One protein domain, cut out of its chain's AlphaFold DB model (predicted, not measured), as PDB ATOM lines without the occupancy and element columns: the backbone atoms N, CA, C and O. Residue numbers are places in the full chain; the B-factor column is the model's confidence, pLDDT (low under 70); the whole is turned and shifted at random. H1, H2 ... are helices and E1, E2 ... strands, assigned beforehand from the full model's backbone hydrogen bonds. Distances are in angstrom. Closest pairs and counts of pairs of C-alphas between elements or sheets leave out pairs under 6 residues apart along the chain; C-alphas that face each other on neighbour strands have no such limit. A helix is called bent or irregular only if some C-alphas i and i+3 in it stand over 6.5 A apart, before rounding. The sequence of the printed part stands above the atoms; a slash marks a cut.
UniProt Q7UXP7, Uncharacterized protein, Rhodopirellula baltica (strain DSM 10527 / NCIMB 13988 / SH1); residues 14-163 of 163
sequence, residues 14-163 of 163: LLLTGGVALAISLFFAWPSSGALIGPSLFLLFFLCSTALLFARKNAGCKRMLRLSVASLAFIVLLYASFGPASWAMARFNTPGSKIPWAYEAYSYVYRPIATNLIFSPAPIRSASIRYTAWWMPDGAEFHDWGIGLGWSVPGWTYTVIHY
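This is residues 14 to 163 of the 163 residues of an uncharacterized protein of Rhodopirellula baltica (strain DSM 10527 / NCIMB 13988 / SH1) (UniProt Q7UXP7). A long helical hairpin, H1b and H2, reaches out from a head in which H3, H4b and H5 cover one face of a small three-stranded sheet. H1a, the first arm of the bent helix H1, makes a splayed V with H1b whose corner is near the head, and its residues 14 to 25 stick out free. The 150 printed residues hold five named helices and then three named strands, in the order H1 H2 H3 H4 H5 E1 E2 E3; the sheet runs E1 E2 E3, antiparallel, and the class is mostly helix. The whole is only just loose, close to compact, with a radius of gyration of the C-alphas of 18.1 A, and elongated, spanning 59 by 35 by 25 A.

H1, residues 14 to 54, was assigned by its hydrogen bonds as one helix but is bent, with C-alphas 32 and 35 7.9 A apart. Its arm H1a, residues 14 to 32, begins at C-alpha 14 (26.038, -50.850, -40.942), is 27.6 A long and is irregular, with C-alphas 28 and 31 7.1 A apart. H1b, residues 35 to 54, is 30.2 A long, and H2, residues 59 to 80, 31.5 A. H3 is residues 82 to 92. H4, residues 100 to 119, was also assigned as one helix by its hydrogen bonds but is bent, with C-alphas 109 and 112 7.0 A apart; its arms are H4a, residues 100 to 109, and H4b, residues 112 to 119. H5, residues 122 to 134, is 17.9 A long. The strands are E1, residues 141 to 144, E2, residues 148 to 153, and E3, residues 156 to 162, which ends at C-alpha 162 (-14.816, -42.166, -42.456).

H1a touches H4a only at their ends, closest at the C-alphas of Pro 31 and Tyr 108, 5.5 A. H1b and H2 form a helical hairpin, closest at the C-alphas of Phe 45 and Ser 68, 5.1 A, at a shallow tilt of 34 degrees, only just short of steep. H1b touches H4b with residue 35 alone, 4.5 A from Pro 112 between C-alphas. H5 touches H3, closest at the C-alphas of Thr 132 and Gly 83, 4.5 A. H3, H4b and H5 are on the same face of the sheet, in two layers, helices over one face of a sheet; their heights over the sheet are 10.1 A, 9.0 A and 9.5 A. H4a only grazes the sheet, with residues 103 to 107. The strands form a meander, each the antiparallel neighbour of the one before; N 143 and O 150, 2.8 A, and N 158 and O 151, 2.7 A, are within hydrogen-bond range. Every O i to N i+4 pair is within range in H2, H3, H4a, H4b and H5, but 13 of 15 in H1a and 14 of 16 in H1b.

The two C-alphas farthest apart, those of Lys 57 and Gly 155, are 60.0 A apart. The printed part has no cut and no long link. Mean pLDDT of the printed part is 90.1; residue 163, the chain's last, is under 70.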
ATOM      1  N   LEU A  14      27.028 -50.315 -39.999       88.50
ATOM      2  CA  LEU A  14      26.038 -50.850 -40.942       88.50
ATOM      3  C   LEU A  14      24.724 -51.242 -40.253       88.50
ATOM      4  O   LEU A  14      23.651 -50.945 -40.774       88.50
ATOM      5  N   LEU A  15      24.796 -51.868 -39.074       85.88
ATOM      6  CA  LEU A  15      23.606 -52.217 -38.293       85.88
ATOM      7  C   LEU A  15      22.856 -50.975 -37.804       85.88
ATOM      8  O   LEU A  15      21.628 -50.948 -37.864       85.88
ATOM      9  N   LEU A  16      23.578 -49.949 -37.342       86.56
ATOM     10  CA  LEU A  16      22.974 -48.689 -36.916       86.56
ATOM     11  C   LEU A  16      22.286 -47.996 -38.097       86.56
ATOM     12  O   LEU A  16      21.112 -47.658 -38.000       86.56
ATOM     13  N   THR A  17      22.987 -47.839 -39.221       88.75
ATOM     14  CA  THR A  17      22.449 -47.185 -40.418       88.75
ATOM     15  C   THR A  17      21.238 -47.932 -40.964       88.75
ATOM     16  O   THR A  17      20.222 -47.305 -41.248       88.75
ATOM     17  N   GLY A  18      21.301 -49.264 -41.054       84.56
ATOM     18  CA  GLY A  18      20.163 -50.079 -41.482       84.56
ATOM     19  C   GLY A  18      18.968 -49.966 -40.531       84.56
ATOM     20  O   GLY A  18      17.835 -49.821 -40.982       84.56
ATOM     21  N   GLY A  19      19.214 -49.961 -39.216       86.19
ATOM     22  CA  GLY A  19      18.169 -49.775 -38.207       86.19
ATOM     23  C   GLY A  19      17.514 -48.393 -38.274       86.19
ATOM     24  O   GLY A  19      16.290 -48.295 -38.216       86.19
ATOM     25  N   VAL A  20      18.307 -47.334 -38.453       89.94
ATOM     26  CA  VAL A  20      17.808 -45.960 -38.622       89.94
ATOM     27  C   VAL A  20      17.018 -45.828 -39.921       89.94
ATOM     28  O   VAL A  20      15.918 -45.281 -39.902       89.94
ATOM     29  N   ALA A  21      17.526 -46.368 -41.031       86.12
ATOM     30  CA  ALA A  21      16.824 -46.353 -42.310       86.12
ATOM     31  C   ALA A  21      15.470 -47.068 -42.207       86.12
ATOM     32  O   ALA A  21      14.455 -46.500 -42.598       86.12
ATOM     33  N   LEU A  22      15.435 -48.257 -41.594       87.50
ATOM     34  CA  LEU A  22      14.190 -48.984 -41.358       87.50
ATOM     35  C   LEU A  22      13.219 -48.180 -40.484       87.50
ATOM     36  O   LEU A  22      12.042 -48.095 -40.818       87.50
ATOM     37  N   ALA A  23      13.693 -47.567 -39.397       88.50
ATOM     38  CA  ALA A  23      12.853 -46.747 -38.525       88.50
ATOM     39  C   ALA A  23      12.243 -45.550 -39.273       88.50
ATOM     40  O   ALA A  23      11.048 -45.293 -39.148       88.50
ATOM     41  N   ILE A  24      13.040 -44.866 -40.096       89.81
ATOM     42  CA  ILE A  24      12.587 -43.749 -40.930       89.81
ATOM     43  C   ILE A  24      11.574 -44.227 -41.979       89.81
ATOM     44  O   ILE A  24      10.528 -43.603 -42.152       89.81
ATOM     45  N   SER A  25      11.841 -45.345 -42.660       86.81
ATOM     46  CA  SER A  25      10.910 -45.915 -43.639       86.81
ATOM     47  C   SER A  25       9.585 -46.321 -42.998       86.81
ATOM     48  O   SER A  25       8.530 -46.026 -43.552       86.81
ATOM     49  N   LEU A  26       9.623 -46.954 -41.821       88.75
ATOM     50  CA  LEU A  26       8.421 -47.324 -41.071       88.75
ATOM     51  C   LEU A  26       7.639 -46.095 -40.615       88.75
ATOM     52  O   LEU A  26       6.414 -46.112 -40.695       88.75
ATOM     53  N   PHE A  27       8.331 -45.038 -40.181       89.69
ATOM     54  CA  PHE A  27       7.708 -43.761 -39.845       89.69
ATOM     55  C   PHE A  27       6.951 -43.214 -41.059       89.69
ATOM     56  O   PHE A  27       5.730 -43.134 -41.026       89.69
ATOM     57  N   PHE A  28       7.621 -42.962 -42.185       91.38
ATOM     58  CA  PHE A  28       6.956 -42.403 -43.370       91.38
ATOM     59  C   PHE A  28       5.862 -43.300 -43.969       91.38
ATOM     60  O   PHE A  28       4.898 -42.780 -44.527       91.38
ATOM     61  N   ALA A  29       5.974 -44.623 -43.839       92.19
ATOM     62  CA  ALA A  29       4.951 -45.564 -44.291       92.19
ATOM     63  C   ALA A  29       3.775 -45.717 -43.309       92.19
ATOM     64  O   ALA A  29       2.770 -46.339 -43.654       92.19
ATOM     65  N   TRP A  30       3.873 -45.180 -42.089       91.88
ATOM     66  CA  TRP A  30       2.854 -45.362 -41.058       91.88
ATOM     67  C   TRP A  30       1.469 -44.816 -41.449       91.88
ATOM     68  O   TRP A  30       0.497 -45.554 -41.306       91.88
ATOM     69  N   PRO A  31       1.313 -43.598 -42.004       87.75
ATOM     70  CA  PRO A  31      -0.021 -43.070 -42.307       87.75
ATOM     71  C   PRO A  31      -0.762 -43.846 -43.399       87.75
ATOM     72  O   PRO A  31      -1.988 -43.909 -43.380       87.75
ATOM     73  N   SER A  32      -0.027 -44.416 -44.358       89.44
ATOM     74  CA  SER A  32      -0.589 -45.142 -45.500       89.44
ATOM     75  C   SER A  32      -0.762 -46.634 -45.225       89.44
ATOM     76  O   SER A  32      -1.768 -47.217 -45.619       89.44
ATOM     77  N   SER A  33       0.193 -47.243 -44.521       91.75
ATOM     78  CA  SER A  33       0.282 -48.697 -44.343       91.75
ATOM     79  C   SER A  33       0.276 -49.133 -42.878       91.75
ATOM     80  O   SER A  33       0.398 -50.324 -42.598       91.75
ATOM     81  N   GLY A  34       0.115 -48.214 -41.923       90.38
ATOM     82  CA  GLY A  34       0.152 -48.486 -40.481       90.38
ATOM     83  C   GLY A  34      -0.840 -49.558 -40.024       90.38
ATOM     84  O   GLY A  34      -0.536 -50.329 -39.113       90.38
ATOM     85  N   ALA A  35      -1.983 -49.660 -40.712       91.75
ATOM     86  CA  ALA A  35      -3.011 -50.662 -40.455       91.75
ATOM     87  C   ALA A  35      -2.465 -52.083 -40.677       91.75
ATOM     88  O   ALA A  35      -2.776 -52.993 -39.920       91.75
ATOM     89  N   LEU A  36      -1.556 -52.258 -41.642       94.25
ATOM     90  CA  LEU A  36      -0.849 -53.517 -41.882       94.25
ATOM     91  C   LEU A  36       0.446 -53.619 -41.066       94.25
ATOM     92  O   LEU A  36       0.734 -54.675 -40.503       94.25
ATOM     93  N   ILE A  37       1.222 -52.532 -40.975       93.12
ATOM     94  CA  ILE A  37       2.525 -52.498 -40.292       93.12
ATOM     95  C   ILE A  37       2.373 -52.845 -38.808       93.12
ATOM     96  O   ILE A  37       3.102 -53.702 -38.314       93.12
ATOM     97  N   GLY A  38       1.431 -52.221 -38.093       92.44
ATOM     98  CA  GLY A  38       1.243 -52.429 -36.654       92.44
ATOM     99  C   GLY A  38       0.990 -53.900 -36.283       92.44
ATOM    100  O   GLY A  38       1.788 -54.469 -35.532       92.44
ATOM    101  N   PRO A  39      -0.054 -54.551 -36.834       93.81
ATOM    102  CA  PRO A  39      -0.332 -55.967 -36.596       93.81
ATOM    103  C   PRO A  39       0.790 -56.893 -37.076       93.81
ATOM    104  O   PRO A  39       1.105 -57.868 -36.397       93.81
ATOM    105  N   SER A  40       1.440 -56.576 -38.202       95.25
ATOM    106  CA  SER A  40       2.566 -57.371 -38.712       95.25
ATOM    107  C   SER A  40       3.766 -57.327 -37.767       95.25
ATOM    108  O   SER A  40       4.362 -58.365 -37.481       95.25
ATOM    109  N   LEU A  41       4.104 -56.148 -37.233       94.38
ATOM    110  CA  LEU A  41       5.156 -55.999 -36.227       94.38
ATOM    111  C   LEU A  41       4.779 -56.710 -34.927       94.38
ATOM    112  O   LEU A  41       5.628 -57.384 -34.345       94.38
ATOM    113  N   PHE A  42       3.520 -56.612 -34.493       95.19
ATOM    114  CA  PHE A  42       3.034 -57.347 -33.326       95.19
ATOM    115  C   PHE A  42       3.235 -58.855 -33.507       95.19
ATOM    116  O   PHE A  42       3.877 -59.493 -32.673       95.19
ATOM    117  N   LEU A  43       2.764 -59.420 -34.623       96.31
ATOM    118  CA  LEU A  43       2.908 -60.843 -34.924       96.31
ATOM    119  C   LEU A  43       4.383 -61.253 -35.010       96.31
ATOM    120  O   LEU A  43       4.775 -62.255 -34.414       96.31
ATOM    121  N   LEU A  44       5.212 -60.464 -35.697       95.75
ATOM    122  CA  LEU A  44       6.646 -60.717 -35.821       95.75
ATOM    123  C   LEU A  44       7.317 -60.783 -34.446       95.75
ATOM    124  O   LEU A  44       7.979 -61.772 -34.132       95.75
ATOM    125  N   PHE A  45       7.135 -59.766 -33.602       96.06
ATOM    126  CA  PHE A  45       7.758 -59.754 -32.280       96.06
ATOM    127  C   PHE A  45       7.175 -60.822 -31.350       96.06
ATOM    128  O   PHE A  45       7.916 -61.373 -30.532       96.06
ATOM    129  N   PHE A  46       5.898 -61.175 -31.502       96.25
ATOM    130  CA  PHE A  46       5.267 -62.266 -30.764       96.25
ATOM    131  C   PHE A  46       5.905 -63.614 -31.116       96.25
ATOM    132  O   PHE A  46       6.384 -64.322 -30.224       96.25
ATOM    133  N   LEU A  47       6.021 -63.928 -32.407       96.69
ATOM    134  CA  LEU A  47       6.671 -65.148 -32.885       96.69
ATOM    135  C   LEU A  47       8.158 -65.182 -32.508       96.69
ATOM    136  O   LEU A  47       8.636 -66.193 -31.991       96.69
ATOM    137  N   CYS A  48       8.880 -64.069 -32.681       94.81
ATOM    138  CA  CYS A  48      10.279 -63.957 -32.269       94.81
ATOM    139  C   CYS A  48      10.444 -64.187 -30.765       94.81
ATOM    140  O   CYS A  48      11.304 -64.969 -30.365       94.81
ATOM    141  N   SER A  49       9.632 -63.540 -29.925       94.38
ATOM    142  CA  SER A  49       9.712 -63.713 -28.470       94.38
ATOM    143  C   SER A  49       9.434 -65.161 -28.062       94.38
ATOM    144  O   SER A  49      10.200 -65.734 -27.288       94.38
ATOM    145  N   THR A  50       8.428 -65.792 -28.671       94.25
ATOM    146  CA  THR A  50       8.081 -67.197 -28.437       94.25
ATOM    147  C   THR A  50       9.236 -68.122 -28.817       94.25
ATOM    148  O   THR A  50       9.673 -68.926 -27.997       94.25
ATOM    149  N   ALA A  51       9.811 -67.969 -30.012       93.25
ATOM    150  CA  ALA A  51      10.961 -68.764 -30.443       93.25
ATOM    151  C   ALA A  51      12.191 -68.549 -29.537       93.25
ATOM    152  O   ALA A  51      12.874 -69.497 -29.140       93.25
ATOM    153  N   LEU A  52      12.460 -67.298 -29.155       93.88
ATOM    154  CA  LEU A  52      13.611 -66.938 -28.327       93.88
ATOM    155  C   LEU A  52      13.483 -67.418 -26.876       93.88
ATOM    156  O   LEU A  52      14.513 -67.629 -26.231       93.88
ATOM    157  N   LEU A  53      12.266 -67.650 -26.366       93.00
ATOM    158  CA  LEU A  53      12.064 -68.295 -25.064       93.00
ATOM    159  C   LEU A  53      12.671 -69.702 -25.035       93.00
ATOM    160  O   LEU A  53      13.325 -70.059 -24.052       93.00
ATOM    161  N   PHE A  54      12.541 -70.465 -26.124       91.88
ATOM    162  CA  PHE A  54      13.132 -71.802 -26.238       91.88
ATOM    163  C   PHE A  54      14.655 -71.759 -26.458       91.88
ATOM    164  O   PHE A  54      15.376 -72.632 -25.977       91.88
ATOM    165  N   ALA A  55      15.176 -70.699 -27.087       89.69
ATOM    166  CA  ALA A  55      16.611 -70.502 -27.342       89.69
ATOM    167  C   ALA A  55      17.347 -69.662 -26.269       89.69
ATOM    168  O   ALA A  55      18.508 -69.282 -26.443       89.69
ATOM    169  N   ARG A  56      16.712 -69.376 -25.123       83.31
ATOM    170  CA  ARG A  56      17.182 -68.399 -24.114       83.31
ATOM    171  C   ARG A  56      18.502 -68.724 -23.405       83.31
ATOM    172  O   ARG A  56      18.921 -67.960 -22.538       83.31
ATOM    173  N   LYS A  57      19.149 -69.857 -23.685       87.31
ATOM    174  CA  LYS A  57      20.405 -70.244 -23.015       87.31
ATOM    175  C   LYS A  57      21.575 -69.339 -23.427       87.31
ATOM    176  O   LYS A  57      22.428 -69.041 -22.597       87.31
ATOM    177  N   ASN A  58      21.571 -68.834 -24.662       90.19
ATOM    178  CA  ASN A  58      22.599 -67.931 -25.182       90.19
ATOM    179  C   ASN A  58      22.347 -66.469 -24.744       90.19
ATOM    180  O   ASN A  58      21.219 -65.977 -24.814       90.19
ATOM    181  N   ALA A  59      23.398 -65.752 -24.325       89.75
ATOM    182  CA  ALA A  59      23.326 -64.340 -23.934       89.75
ATOM    183  C   ALA A  59      22.768 -63.421 -25.043       89.75
ATOM    184  O   ALA A  59      21.988 -62.511 -24.751       89.75
ATOM    185  N   GLY A  60      23.101 -63.690 -26.310       90.69
ATOM    186  CA  GLY A  60      22.552 -62.980 -27.468       90.69
ATOM    187  C   GLY A  60      21.042 -63.178 -27.597       90.69
ATOM    188  O   GLY A  60      20.295 -62.203 -27.670       90.69
ATOM    189  N   CYS A  61      20.573 -64.425 -27.502       91.44
ATOM    190  CA  CYS A  61      19.144 -64.750 -27.535       91.44
ATOM    191  C   CYS A  61      18.382 -64.116 -26.361       91.44
ATOM    192  O   CYS A  61      17.285 -63.600 -26.564       91.44
ATOM    193  N   LYS A  62      18.972 -64.057 -25.155       92.12
ATOM    194  CA  LYS A  62      18.375 -63.338 -24.011       92.12
ATOM    195  C   LYS A  62      18.187 -61.850 -24.301       92.12
ATOM    196  O   LYS A  62      17.154 -61.286 -23.946       92.12
ATOM    197  N   ARG A  63      19.173 -61.201 -24.928       93.31
ATOM    198  CA  ARG A  63      19.076 -59.781 -25.293       93.31
ATOM    199  C   ARG A  63      17.997 -59.553 -26.349       93.31
ATOM    200  O   ARG A  63      17.193 -58.643 -26.183       93.31
ATOM    201  N   MET A  64      17.953 -60.389 -27.384       92.75
ATOM    202  CA  MET A  64      16.919 -60.301 -28.418       92.75
ATOM    203  C   MET A  64      15.522 -60.529 -27.844       92.75
ATOM    204  O   MET A  64      14.619 -59.771 -28.167       92.75
ATOM    205  N   LEU A  65      15.359 -61.489 -26.927       94.19
ATOM    206  CA  LEU A  65      14.083 -61.734 -26.258       94.19
ATOM    207  C   LEU A  65      13.589 -60.484 -25.522       94.19
ATOM    208  O   LEU A  65      12.434 -60.100 -25.676       94.19
ATOM    209  N   ARG A  66      14.470 -59.819 -24.760       94.12
ATOM    210  CA  ARG A  66      14.129 -58.566 -24.062       94.12
ATOM    211  C   ARG A  66      13.687 -57.480 -25.036       94.12
ATOM    212  O   ARG A  66      12.710 -56.799 -24.756       94.12
ATOM    213  N   LEU A  67      14.384 -57.338 -26.164       93.94
ATOM    214  CA  LEU A  67      14.018 -56.368 -27.196       93.94
ATOM    215  C   LEU A  67      12.660 -56.703 -27.821       93.94
ATOM    216  O   LEU A  67      11.820 -55.821 -27.907       93.94
ATOM    217  N   SER A  68      12.408 -57.962 -28.189       94.44
ATOM    218  CA  SER A  68      11.117 -58.376 -28.752       94.44
ATOM    219  C   SER A  68       9.962 -58.145 -27.776       94.44
ATOM    220  O   SER A  68       8.932 -57.612 -28.174       94.44
ATOM    221  N   VAL A  69      10.140 -58.481 -26.495       95.38
ATOM    222  CA  VAL A  69       9.122 -58.246 -25.457       95.38
ATOM    223  C   VAL A  69       8.903 -56.751 -25.215       95.38
ATOM    224  O   VAL A  69       7.759 -56.319 -25.113       95.38
ATOM    225  N   ALA A  70       9.969 -55.948 -25.170       96.38
ATOM    226  CA  ALA A  70       9.845 -54.497 -25.051       96.38
ATOM    227  C   ALA A  70       9.093 -53.903 -26.252       96.38
ATOM    228  O   ALA A  70       8.167 -53.121 -26.059       96.38
ATOM    229  N   SER A  71       9.424 -54.317 -27.479       94.25
ATOM    230  CA  SER A  71       8.718 -53.884 -28.690       94.25
ATOM    231  C   SER A  71       7.239 -54.267 -28.669       94.25
ATOM    232  O   SER A  71       6.399 -53.440 -29.011       94.25
ATOM    233  N   LEU A  72       6.898 -55.483 -28.220       95.69
ATOM    234  CA  LEU A  72       5.500 -55.885 -28.021       95.69
ATOM    235  C   LEU A  72       4.791 -54.972 -27.027       95.69
ATOM    236  O   LEU A  72       3.696 -54.501 -27.318       95.69
ATOM    237  N   ALA A  73       5.420 -54.694 -25.884       96.31
ATOM    238  CA  ALA A  73       4.858 -53.803 -24.880       96.31
ATOM    239  C   ALA A  73       4.615 -52.398 -25.454       96.31
ATOM    240  O   ALA A  73       3.538 -51.850 -25.254       96.31
ATOM    241  N   PHE A  74       5.555 -51.845 -26.229       95.38
ATOM    242  CA  PHE A  74       5.368 -50.554 -26.899       95.38
ATOM    243  C   PHE A  74       4.207 -50.563 -27.897       95.38
ATOM    244  O   PHE A  74       3.422 -49.621 -27.907       95.38
ATOM    245  N   ILE A  75       4.064 -51.618 -28.707       94.50
ATOM    246  CA  ILE A  75       2.946 -51.732 -29.656       94.50
ATOM    247  C   ILE A  75       1.615 -51.828 -28.901       94.50
ATOM    248  O   ILE A  75       0.666 -51.132 -29.246       94.50
ATOM    249  N   VAL A  76       1.547 -52.639 -27.842       95.56
ATOM    250  CA  VAL A  76       0.344 -52.750 -27.004       95.56
ATOM    251  C   VAL A  76       0.005 -51.408 -26.359       95.56
ATOM    252  O   VAL A  76      -1.148 -50.992 -26.402       95.56
ATOM    253  N   LEU A  77       0.999 -50.705 -25.811       96.88
ATOM    254  CA  LEU A  77       0.810 -49.385 -25.212       96.88
ATOM    255  C   LEU A  77       0.353 -48.347 -26.238       96.88
ATOM    256  O   LEU A  77      -0.505 -47.540 -25.907       96.88
ATOM    257  N   LEU A  78       0.865 -48.392 -27.470       95.19
ATOM    258  CA  LEU A  78       0.427 -47.522 -28.562       95.19
ATOM    259  C   LEU A  78      -1.050 -47.754 -28.928       95.19
ATOM    260  O   LEU A  78      -1.791 -46.805 -29.167       95.19
ATOM    261  N   TYR A  79      -1.497 -49.011 -28.969       94.88
ATOM    262  CA  TYR A  79      -2.906 -49.326 -29.234       94.88
ATOM    263  C   TYR A  79      -3.793 -48.948 -28.045       94.88
ATOM    264  O   TYR A  79      -4.857 -48.361 -28.230       94.88
ATOM    265  N   ALA A  80      -3.339 -49.226 -26.822       95.50
ATOM    266  CA  ALA A  80      -4.041 -48.841 -25.605       95.50
ATOM    267  C   ALA A  80      -4.122 -47.312 -25.453       95.50
ATOM    268  O   ALA A  80      -5.141 -46.790 -25.017       95.50
ATOM    269  N   SER A  81      -3.112 -46.551 -25.877       96.88
ATOM    270  CA  SER A  81      -3.140 -45.089 -25.765       96.88
ATOM    271  C   SER A  81      -4.176 -44.419 -26.673       96.88
ATOM    272  O   SER A  81      -4.433 -43.229 -26.493       96.88
ATOM    273  N   PHE A  82      -4.818 -45.149 -27.594       95.44
ATOM    274  CA  PHE A  82      -5.849 -44.600 -28.477       95.44
ATOM    275  C   PHE A  82      -7.047 -44.010 -27.719       95.44
ATOM    276  O   PHE A  82      -7.498 -42.916 -28.055       95.44
ATOM    277  N   GLY A  83      -7.533 -44.684 -26.671       94.25
ATOM    278  CA  GLY A  83      -8.635 -44.185 -25.837       94.25
ATOM    279  C   GLY A  83      -8.289 -42.868 -25.126       94.25
ATOM    280  O   GLY A  83      -8.921 -41.848 -25.410       94.25
ATOM    281  N   PRO A  84      -7.237 -42.837 -24.285       95.75
ATOM    282  CA  PRO A  84      -6.765 -41.613 -23.631       95.75
ATOM    283  C   PRO A  84      -6.437 -40.472 -24.605       95.75
ATOM    284  O   PRO A  84      -6.707 -39.307 -24.313       95.75
ATOM    285  N   ALA A  85      -5.872 -40.779 -25.777       94.38
ATOM    286  CA  ALA A  85      -5.592 -39.770 -26.794       94.38
ATOM    287  C   ALA A  85      -6.881 -39.205 -27.409       94.38
ATOM    288  O   ALA A  85      -6.972 -37.994 -27.615       94.38
ATOM    289  N   SER A  86      -7.885 -40.054 -27.652       92.81
ATOM    290  CA  SER A  86      -9.215 -39.625 -28.107       92.81
ATOM    291  C   SER A  86      -9.871 -38.708 -27.070       92.81
ATOM    292  O   SER A  86     -10.390 -37.652 -27.428       92.81
ATOM    293  N   TRP A  87      -9.776 -39.049 -25.777       93.75
ATOM    294  CA  TRP A  87     -10.246 -38.190 -24.683       93.75
ATOM    295  C   TRP A  87      -9.564 -36.823 -24.694       93.75
ATOM    296  O   TRP A  87     -10.236 -35.794 -24.649       93.75
ATOM    297  N   ALA A  88      -8.232 -36.798 -24.790       91.81
ATOM    298  CA  ALA A  88      -7.468 -35.554 -24.797       91.81
ATOM    299  C   ALA A  88      -7.846 -34.676 -26.000       91.81
ATOM    300  O   ALA A  88      -8.034 -33.467 -25.853       91.81
ATOM    301  N   MET A  89      -8.030 -35.280 -27.177       90.50
ATOM    302  CA  MET A  89      -8.513 -34.572 -28.361       90.50
ATOM    303  C   MET A  89      -9.927 -34.023 -28.168       90.50
ATOM    304  O   MET A  89     -10.165 -32.858 -28.480       90.50
ATOM    305  N   ALA A  90     -10.849 -34.816 -27.619       88.88
ATOM    306  CA  ALA A  90     -12.211 -34.376 -27.325       88.88
ATOM    307  C   ALA A  90     -12.242 -33.225 -26.305       88.88
ATOM    308  O   ALA A  90     -13.026 -32.287 -26.444       88.88
ATOM    309  N   ARG A  91     -11.368 -33.273 -25.294       88.19
ATOM    310  CA  ARG A  91     -11.343 -32.305 -24.196       88.19
ATOM    311  C   ARG A  91     -10.665 -30.988 -24.563       88.19
ATOM    312  O   ARG A  91     -11.143 -29.937 -24.142       88.19
ATOM    313  N   PHE A  92      -9.546 -31.042 -25.285       85.94
ATOM    314  CA  PHE A  92      -8.670 -29.881 -25.480       85.94
ATOM    315  C   PHE A  92      -8.709 -29.299 -26.894       85.94
ATOM    316  O   PHE A  92      -8.405 -28.119 -27.062       85.94
ATOM    317  N   ASN A  93      -9.111 -30.070 -27.907       83.00
ATOM    318  CA  ASN A  93      -9.126 -29.622 -29.301       83.00
ATOM    319  C   ASN A  93     -10.550 -29.269 -29.774       83.00
ATOM    320  O   ASN A  93     -11.053 -29.818 -30.755       83.00
ATOM    321  N   THR A  94     -11.201 -28.362 -29.044       76.62
ATOM    322  CA  THR A  94     -12.561 -27.861 -29.326       76.62
ATOM    323  C   THR A  94     -12.542 -26.730 -30.370       76.62
ATOM    324  O   THR A  94     -11.471 -26.181 -30.636       76.62
ATOM    325  N   PRO A  95     -13.685 -26.318 -30.958       74.38
ATOM    326  CA  PRO A  95     -13.720 -25.246 -31.964       74.38
ATOM    327  C   PRO A  95     -13.038 -23.938 -31.539       74.38
ATOM    328  O   PRO A  95     -12.387 -23.300 -32.360       74.38
ATOM    329  N   GLY A  96     -13.141 -23.562 -30.259       70.00
ATOM    330  CA  GLY A  96     -12.523 -22.345 -29.717       70.00
ATOM    331  C   GLY A  96     -11.036 -22.480 -29.369       70.00
ATOM    332  O   GLY A  96     -10.372 -21.474 -29.146       70.00
ATOM    333  N   SER A  97     -10.505 -23.704 -29.325       78.75
ATOM    334  CA  SER A  97      -9.133 -24.012 -28.897       78.75
ATOM    335  C   SER A  97      -8.411 -24.937 -29.877       78.75
ATOM    336  O   SER A  97      -7.502 -25.670 -29.488       78.75
ATOM    337  N   LYS A  98      -8.832 -24.947 -31.148       78.00
ATOM    338  CA  LYS A  98      -8.324 -25.885 -32.147       78.00
ATOM    339  C   LYS A  98      -6.846 -25.626 -32.421       78.00
ATOM    340  O   LYS A  98      -6.467 -24.551 -32.879       78.00
ATOM    341  N   ILE A  99      -6.025 -26.647 -32.210       82.62
ATOM    342  CA  ILE A  99      -4.594 -26.634 -32.494       82.62
ATOM    343  C   ILE A  99      -4.356 -27.513 -33.733       82.62
ATOM    344  O   ILE A  99      -4.434 -28.740 -33.628       82.62
ATOM    345  N   PRO A 100      -4.065 -26.930 -34.916       83.19
ATOM    346  CA  PRO A 100      -3.954 -27.692 -36.163       83.19
ATOM    347  C   PRO A 100      -2.929 -28.833 -36.108       83.19
ATOM    348  O   PRO A 100      -3.245 -29.960 -36.477       83.19
ATOM    349  N   TRP A 101      -1.738 -28.586 -35.557       87.00
ATOM    350  CA  TRP A 101      -0.686 -29.605 -35.482       87.00
ATOM    351  C   TRP A 101      -1.041 -30.768 -34.543       87.00
ATOM    352  O   TRP A 101      -0.607 -31.894 -34.772       87.00
ATOM    353  N   ALA A 102      -1.849 -30.531 -33.502       86.44
ATOM    354  CA  ALA A 102      -2.281 -31.584 -32.585       86.44
ATOM    355  C   ALA A 102      -3.234 -32.556 -33.292       86.44
ATOM    356  O   ALA A 102      -3.111 -33.771 -33.144       86.44
ATOM    357  N   TYR A 103      -4.129 -32.018 -34.128       86.06
ATOM    358  CA  TYR A 103      -4.988 -32.812 -35.001       86.06
ATOM    359  C   TYR A 103      -4.182 -33.652 -35.993       86.06
ATOM    360  O   TYR A 103      -4.462 -34.841 -36.159       86.06
ATOM    361  N   GLU A 104      -3.192 -33.049 -36.650       89.44
ATOM    362  CA  GLU A 104      -2.344 -33.743 -37.623       89.44
ATOM    363  C   GLU A 104      -1.533 -34.857 -36.962       89.44
ATOM    364  O   GLU A 104      -1.550 -35.985 -37.449       89.44
ATOM    365  N   ALA A 105      -0.899 -34.580 -35.820       90.81
ATOM    366  CA  ALA A 105      -0.144 -35.572 -35.060       90.81
ATOM    367  C   ALA A 105      -1.040 -36.722 -34.583       90.81
ATOM    368  O   ALA A 105      -0.694 -37.893 -34.746       90.81
ATOM    369  N   TYR A 106      -2.220 -36.403 -34.047       92.69
ATOM    370  CA  TYR A 106      -3.193 -37.411 -33.642       92.69
ATOM    371  C   TYR A 106      -3.625 -38.278 -34.829       92.69
ATOM    372  O   TYR A 106      -3.576 -39.505 -34.752       92.69
ATOM    373  N   SER A 107      -3.994 -37.653 -35.947       91.19
ATOM    374  CA  SER A 107      -4.446 -38.362 -37.147       91.19
ATOM    375  C   SER A 107      -3.335 -39.233 -37.726       91.19
ATOM    376  O   SER A 107      -3.575 -40.381 -38.082       91.19
ATOM    377  N   TYR A 108      -2.104 -38.725 -37.767       92.19
ATOM    378  CA  TYR A 108      -0.937 -39.474 -38.218       92.19
ATOM    379  C   TYR A 108      -0.758 -40.763 -37.415       92.19
ATOM    380  O   TYR A 108      -0.604 -41.840 -37.988       92.19
ATOM    381  N   VAL A 109      -0.804 -40.664 -36.085       93.69
ATOM    382  CA  VAL A 109      -0.549 -41.799 -35.190       93.69
ATOM    383  C   VAL A 109      -1.728 -42.770 -35.167       93.69
ATOM    384  O   VAL A 109      -1.523 -43.978 -35.294       93.69
ATOM    385  N   TYR A 110      -2.951 -42.261 -35.025       94.88
ATOM    386  CA  TYR A 110      -4.102 -43.070 -34.630       94.88
ATOM    387  C   TYR A 110      -5.070 -43.415 -35.755       94.88
ATOM    388  O   TYR A 110      -5.857 -44.345 -35.585       94.88
ATOM    389  N   ARG A 111      -4.992 -42.765 -36.924       93.19
ATOM    390  CA  ARG A 111      -5.799 -43.169 -38.086       93.19
ATOM    391  C   ARG A 111      -5.593 -44.649 -38.443       93.19
ATOM    392  O   ARG A 111      -6.596 -45.345 -38.570       93.19
ATOM    393  N   PRO A 112      -4.356 -45.185 -38.517       94.38
ATOM    394  CA  PRO A 112      -4.160 -46.603 -38.819       94.38
ATOM    395  C   PRO A 112      -4.706 -47.547 -37.736       94.38
ATOM    396  O   PRO A 112      -5.177 -48.642 -38.041       94.38
ATOM    397  N   ILE A 113      -4.682 -47.116 -36.471       94.69
ATOM    398  CA  ILE A 113      -5.232 -47.881 -35.343       94.69
ATOM    399  C   ILE A 113      -6.757 -47.913 -35.431       94.69
ATOM    400  O   ILE A 113      -7.346 -48.987 -35.336       94.69
ATOM    401  N   ALA A 114      -7.389 -46.766 -35.692       93.31
ATOM    402  CA  ALA A 114      -8.823 -46.674 -35.931       93.31
ATOM    403  C   ALA A 114      -9.255 -47.546 -37.123       93.31
ATOM    404  O   ALA A 114     -10.265 -48.241 -37.027       93.31
ATOM    405  N   THR A 115      -8.463 -47.581 -38.205       93.44
ATOM    406  CA  THR A 115      -8.699 -48.460 -39.363       93.44
ATOM    407  C   THR A 115      -8.735 -49.931 -38.941       93.44
ATOM    408  O   THR A 115      -9.685 -50.642 -39.265       93.44
ATOM    409  N   ASN A 116      -7.758 -50.391 -38.157       93.44
ATOM    410  CA  ASN A 116      -7.751 -51.767 -37.650       93.44
ATOM    411  C   ASN A 116      -8.964 -52.073 -36.769       93.44
ATOM    412  O   ASN A 116      -9.525 -53.164 -36.835       93.44
ATOM    413  N   LEU A 117      -9.384 -51.097 -35.973       91.75
ATOM    414  CA  LEU A 117     -10.537 -51.174 -35.084       91.75
ATOM    415  C   LEU A 117     -11.850 -51.412 -35.853       91.75
ATOM    416  O   LEU A 117     -12.598 -52.327 -35.505       91.75
ATOM    417  N   ILE A 118     -12.106 -50.644 -36.920       91.38
ATOM    418  CA  ILE A 118     -13.357 -50.744 -37.698       91.38
ATOM    419  C   ILE A 118     -13.428 -52.006 -38.566       91.38
ATOM    420  O   ILE A 118     -14.509 -52.578 -38.720       91.38
ATOM    421  N   PHE A 119     -12.290 -52.462 -39.098       90.75
ATOM    422  CA  PHE A 119     -12.210 -53.647 -39.959       90.75
ATOM    423  C   PHE A 119     -11.951 -54.939 -39.172       90.75
ATOM    424  O   PHE A 119     -11.855 -56.018 -39.757       90.75
ATOM    425  N   SER A 120     -11.865 -54.852 -37.843       90.94
ATOM    426  CA  SER A 120     -11.783 -56.027 -36.982       90.94
ATOM    427  C   SER A 120     -13.096 -56.826 -36.977       90.94
ATOM    428  O   SER A 120     -14.178 -56.243 -37.085       90.94
ATOM    429  N   PRO A 121     -13.036 -58.154 -36.758       92.00
ATOM    430  CA  PRO A 121     -14.222 -58.977 -36.535       92.00
ATOM    431  C   PRO A 121     -15.118 -58.432 -35.412       92.00
ATOM    432  O   PRO A 121     -14.618 -57.901 -34.416       92.00
ATOM    433  N   ALA A 122     -16.436 -58.626 -35.535       90.81
ATOM    434  CA  ALA A 122     -17.446 -58.009 -34.668       90.81
ATOM    435  C   ALA A 122     -17.182 -58.107 -33.146       90.81
ATOM    436  O   ALA A 122     -17.372 -57.093 -32.469       90.81
ATOM    437  N   PRO A 123     -16.702 -59.237 -32.577       92.50
ATOM    438  CA  PRO A 123     -16.394 -59.303 -31.145       92.50
ATOM    439  C   PRO A 123     -15.254 -58.359 -30.737       92.50
ATOM    440  O   PRO A 123     -15.356 -57.650 -29.736       92.50
ATOM    441  N   ILE A 124     -14.189 -58.311 -31.544       91.88
ATOM    442  CA  ILE A 124     -13.003 -57.480 -31.302       91.88
ATOM    443  C   ILE A 124     -13.354 -56.009 -31.496       91.88
ATOM    444  O   ILE A 124     -13.037 -55.183 -30.640       91.88
ATOM    445  N   ARG A 125     -14.059 -55.692 -32.587       91.12
ATOM    446  CA  ARG A 125     -14.556 -54.345 -32.863       91.12
ATOM    447  C   ARG A 125     -15.427 -53.834 -31.720       91.12
ATOM    448  O   ARG A 125     -15.161 -52.761 -31.197       91.12
ATOM    449  N   SER A 126     -16.406 -54.625 -31.274       91.00
ATOM    450  CA  SER A 126     -17.316 -54.233 -30.188       91.00
ATOM    451  C   SER A 126     -16.574 -53.970 -28.878       91.00
ATOM    452  O   SER A 126     -16.832 -52.968 -28.216       91.00
ATOM    453  N   ALA A 127     -15.637 -54.845 -28.501       92.88
ATOM    454  CA  ALA A 127     -14.827 -54.661 -27.297       92.88
ATOM    455  C   ALA A 127     -13.950 -53.403 -27.384       92.88
ATOM    456  O   ALA A 127     -13.866 -52.629 -26.432       92.88
ATOM    457  N   SER A 128     -13.339 -53.179 -28.544       91.25
ATOM    458  CA  SER A 128     -12.429 -52.059 -28.766       91.25
ATOM    459  C   SER A 128     -13.182 -50.723 -28.835       91.25
ATOM    460  O   SER A 128     -12.735 -49.737 -28.262       91.25
ATOM    461  N   ILE A 129     -14.370 -50.698 -29.445       90.50
ATOM    462  CA  ILE A 129     -15.269 -49.535 -29.436       90.50
ATOM    463  C   ILE A 129     -15.720 -49.210 -28.017       90.50
ATOM    464  O   ILE A 129     -15.656 -48.051 -27.620       90.50
ATOM    465  N   ARG A 130     -16.124 -50.212 -27.226       92.38
ATOM    466  CA  ARG A 130     -16.484 -49.998 -25.813       92.38
ATOM    467  C   ARG A 130     -15.317 -49.433 -25.016       92.38
ATOM    468  O   ARG A 130     -15.523 -48.533 -24.212       92.38
ATOM    469  N   TYR A 131     -14.108 -49.936 -25.257       93.94
ATOM    470  CA  TYR A 131     -12.901 -49.397 -24.645       93.94
ATOM    471  C   TYR A 131     -12.704 -47.917 -24.994       93.94
ATOM    472  O   TYR A 131     -12.536 -47.105 -24.091       93.94
ATOM    473  N   THR A 132     -12.764 -47.543 -26.274       91.56
ATOM    474  CA  THR A 132     -12.589 -46.141 -26.686       91.56
ATOM    475  C   THR A 132     -13.720 -45.247 -26.172       91.56
ATOM    476  O   THR A 132     -13.450 -44.148 -25.694       91.56
ATOM    477  N   ALA A 133     -14.966 -45.724 -26.207       90.81
ATOM    478  CA  ALA A 133     -16.128 -45.004 -25.695       90.81
ATOM    479  C   ALA A 133     -16.038 -44.760 -24.180       90.81
ATOM    480  O   ALA A 133     -16.390 -43.678 -23.725       90.81
ATOM    481  N   TRP A 134     -15.509 -45.717 -23.406       94.50
ATOM    482  CA  TRP A 134     -15.283 -45.558 -21.963       94.50
ATOM    483  C   TRP A 134     -14.328 -44.405 -21.627       94.50
ATOM    484  O   TRP A 134     -14.431 -43.812 -20.558       94.50
ATOM    485  N   TRP A 135     -13.422 -44.064 -22.544       94.88
ATOM    486  CA  TRP A 135     -12.531 -42.926 -22.374       94.88
ATOM    487  C   TRP A 135     -13.164 -41.589 -22.730       94.88
ATOM    488  O   TRP A 135     -12.521 -40.588 -22.477       94.88
ATOM    489  N   MET A 136     -14.348 -41.508 -23.337       92.62
ATOM    490  CA  MET A 136     -14.893 -40.212 -23.756       92.62
ATOM    491  C   MET A 136     -15.258 -39.331 -22.548       92.62
ATOM    492  O   MET A 136     -15.745 -39.849 -21.545       92.62
ATOM    493  N   PRO A 137     -14.998 -38.007 -22.599       89.56
ATOM    494  CA  PRO A 137     -15.381 -37.114 -21.509       89.56
ATOM    495  C   PRO A 137     -16.907 -37.014 -21.395       89.56
ATOM    496  O   PRO A 137     -17.620 -37.217 -22.378       89.56
ATOM    497  N   ASP A 138     -17.404 -36.631 -20.219       87.12
ATOM    498  CA  ASP A 138     -18.835 -36.396 -20.013       87.12
ATOM    499  C   ASP A 138     -19.389 -35.403 -21.046       87.12
ATOM    500  O   ASP A 138     -18.800 -34.349 -21.309       87.12
ATOM    501  N   GLY A 139     -20.531 -35.750 -21.641       82.81
ATOM    502  CA  GLY A 139     -21.165 -34.963 -22.702       82.81
ATOM    503  C   GLY A 139     -20.567 -35.159 -24.098       82.81
ATOM    504  O   GLY A 139     -21.028 -34.500 -25.030       82.81
ATOM    505  N   ALA A 140     -19.576 -36.042 -24.267       88.25
ATOM    506  CA  ALA A 140     -19.147 -36.498 -25.583       88.25
ATOM    507  C   ALA A 140     -19.895 -37.771 -26.002       88.25
ATOM    508  O   ALA A 140     -19.977 -38.742 -25.251       88.25
ATOM    509  N   GLU A 141     -20.402 -37.785 -27.230       88.00
ATOM    510  CA  GLU A 141     -21.060 -38.946 -27.825       88.00
ATOM    511  C   GLU A 141     -20.095 -39.657 -28.767       88.00
ATOM    512  O   GLU A 141     -19.639 -39.080 -29.749       88.00
ATOM    513  N   PHE A 142     -19.771 -40.917 -28.483       88.12
ATOM    514  CA  PHE A 142     -18.949 -41.729 -29.376       88.12
ATOM    515  C   PHE A 142     -19.786 -42.281 -30.535       88.12
ATOM    516  O   PHE A 142     -20.876 -42.813 -30.315       88.12
ATOM    517  N   HIS A 143     -19.263 -42.219 -31.759       88.44
ATOM    518  CA  HIS A 143     -19.953 -42.686 -32.958       88.44
ATOM    519  C   HIS A 143     -19.198 -43.827 -33.644       88.44
ATOM    520  O   HIS A 143     -18.005 -43.723 -33.939       88.44
ATOM    521  N   ASP A 144     -19.942 -44.891 -33.952       88.19
ATOM    522  CA  ASP A 144     -19.546 -45.954 -34.870       88.19
ATOM    523  C   ASP A 144     -20.512 -45.974 -36.066       88.19
ATOM    524  O   ASP A 144     -21.689 -46.301 -35.913       88.19
ATOM    525  N   TRP A 145     -20.012 -45.638 -37.257       85.62
ATOM    526  CA  TRP A 145     -20.811 -45.567 -38.489       85.62
ATOM    527  C   TRP A 145     -20.677 -46.805 -39.383       85.62
ATOM    528  O   TRP A 145     -20.970 -46.743 -40.575       85.62
ATOM    529  N   GLY A 146     -20.172 -47.936 -38.883       80.88
ATOM    530  CA  GLY A 146     -19.951 -49.116 -39.731       80.88
ATOM    531  C   GLY A 146     -18.604 -49.052 -40.457       80.88
ATOM    532  O   GLY A 146     -17.781 -49.955 -40.297       80.88
ATOM    533  N   ILE A 147     -18.361 -47.951 -41.163       83.62
ATOM    534  CA  ILE A 147     -17.153 -47.671 -41.959       83.62
ATOM    535  C   ILE A 147     -16.361 -46.460 -41.446       83.62
ATOM    536  O   ILE A 147     -15.427 -45.989 -42.090       83.62
ATOM    537  N   GLY A 148     -16.723 -45.942 -40.276       87.19
ATOM    538  CA  GLY A 148     -16.074 -44.786 -39.684       87.19
ATOM    539  C   GLY A 148     -16.201 -44.766 -38.172       87.19
ATOM    540  O   GLY A 148     -17.021 -45.480 -37.595       87.19
ATOM    541  N   LEU A 149     -15.377 -43.933 -37.548       90.06
ATOM    542  CA  LEU A 149     -15.293 -43.788 -36.103       90.06
ATOM    543  C   LEU A 149     -15.012 -42.330 -35.753       90.06
ATOM    544  O   LEU A 149     -14.181 -41.671 -36.390       90.06
ATOM    545  N   GLY A 150     -15.701 -41.829 -34.739       91.31
ATOM    546  CA  GLY A 150     -15.604 -40.437 -34.324       91.31
ATOM    547  C   GLY A 150     -16.296 -40.181 -32.998       91.31
ATOM    548  O   GLY A 150     -16.719 -41.107 -32.310       91.31
ATOM    549  N   TRP A 151     -16.405 -38.912 -32.636       91.69
ATOM    550  CA  TRP A 151     -17.158 -38.479 -31.468       91.69
ATOM    551  C   TRP A 151     -17.687 -37.065 -31.664       91.69
ATOM    552  O   TRP A 151     -17.066 -36.249 -32.346       91.69
ATOM    553  N   SER A 152     -18.809 -36.753 -31.036       90.44
ATOM    554  CA  SER A 152     -19.343 -35.399 -30.965       90.44
ATOM    555  C   SER A 152     -19.156 -34.824 -29.574       90.44
ATOM    556  O   SER A 152     -19.359 -35.507 -28.580       90.44
ATOM    557  N   VAL A 153     -18.777 -33.555 -29.514       85.69
ATOM    558  CA  VAL A 153     -18.842 -32.701 -28.323       85.69
ATOM    559  C   VAL A 153     -19.807 -31.548 -28.633       85.69
ATOM    560  O   VAL A 153     -20.077 -31.293 -29.810       85.69
ATOM    561  N   PRO A 154     -20.349 -30.823 -27.639       83.00
ATOM    562  CA  PRO A 154     -21.281 -29.728 -27.902       83.00
ATOM    563  C   PRO A 154     -20.755 -28.745 -28.965       83.00
ATOM    564  O   PRO A 154     -19.707 -28.124 -28.793       83.00
ATOM    565  N   GLY A 155     -21.483 -28.632 -30.081       79.06
ATOM    566  CA  GLY A 155     -21.151 -27.742 -31.200       79.06
ATOM    567  C   GLY A 155     -20.116 -28.268 -32.203       79.06
ATOM    568  O   GLY A 155     -19.741 -27.518 -33.105       79.06
ATOM    569  N   TRP A 156     -19.635 -29.513 -32.082       82.81
ATOM    570  CA  TRP A 156     -18.623 -30.063 -32.992       82.81
ATOM    571  C   TRP A 156     -18.600 -31.592 -33.055       82.81
ATOM    572  O   TRP A 156     -18.510 -32.263 -32.031       82.81
ATOM    573  N   THR A 157     -18.533 -32.141 -34.267       86.81
ATOM    574  CA  THR A 157     -18.296 -33.572 -34.498       86.81
ATOM    575  C   THR A 157     -16.897 -33.792 -35.056       86.81
ATOM    576  O   THR A 157     -16.500 -33.215 -36.068       86.81
ATOM    577  N   TYR A 158     -16.142 -34.647 -34.379       85.62
ATOM    578  CA  TYR A 158     -14.833 -35.118 -34.781       85.62
ATOM    579  C   TYR A 158     -14.943 -36.482 -35.460       85.62
ATOM    580  O   TYR A 158     -15.532 -37.415 -34.918       85.62
ATOM    581  N   THR A 159     -14.278 -36.625 -36.601       89.00
ATOM    582  CA  THR A 159     -14.184 -37.883 -37.342       89.00
ATOM    583  C   THR A 159     -12.728 -38.330 -37.374       89.00
ATOM    584  O   THR A 159     -11.889 -37.646 -37.955       89.00
ATOM    585  N   VAL A 160     -12.421 -39.480 -36.764       85.75
ATOM    586  CA  VAL A 160     -11.076 -40.087 -36.817       85.75
ATOM    587  C   VAL A 160     -10.838 -40.685 -38.201       85.75
ATOM    588  O   VAL A 160      -9.796 -40.465 -38.818       85.75
ATOM    589  N   ILE A 161     -11.825 -41.441 -38.686       84.94
ATOM    590  CA  ILE A 161     -11.886 -42.023 -40.027       84.94
ATOM    591  C   ILE A 161     -13.336 -42.098 -40.489       84.94
ATOM    592  O   ILE A 161     -14.232 -42.351 -39.686       84.94
ATOM    593  N   HIS A 162     -13.549 -41.913 -41.783       76.25
ATOM    594  CA  HIS A 162     -14.816 -42.166 -42.456       76.25
ATOM    595  C   HIS A 162     -14.487 -42.505 -43.909       76.25
ATOM    596  O   HIS A 162     -13.727 -41.764 -44.543       76.25
ATOM    597  N   TYR A 163     -14.965 -43.659 -44.368       65.31
ATOM    598  CA  TYR A 163     -14.834 -44.129 -45.748       65.31
ATOM    599  C   TYR A 163     -16.135 -43.915 -46.514       65.31
ATOM    600  O   TYR A 163     -17.195 -43.876 -45.854       65.31
TER     601      TYR A 163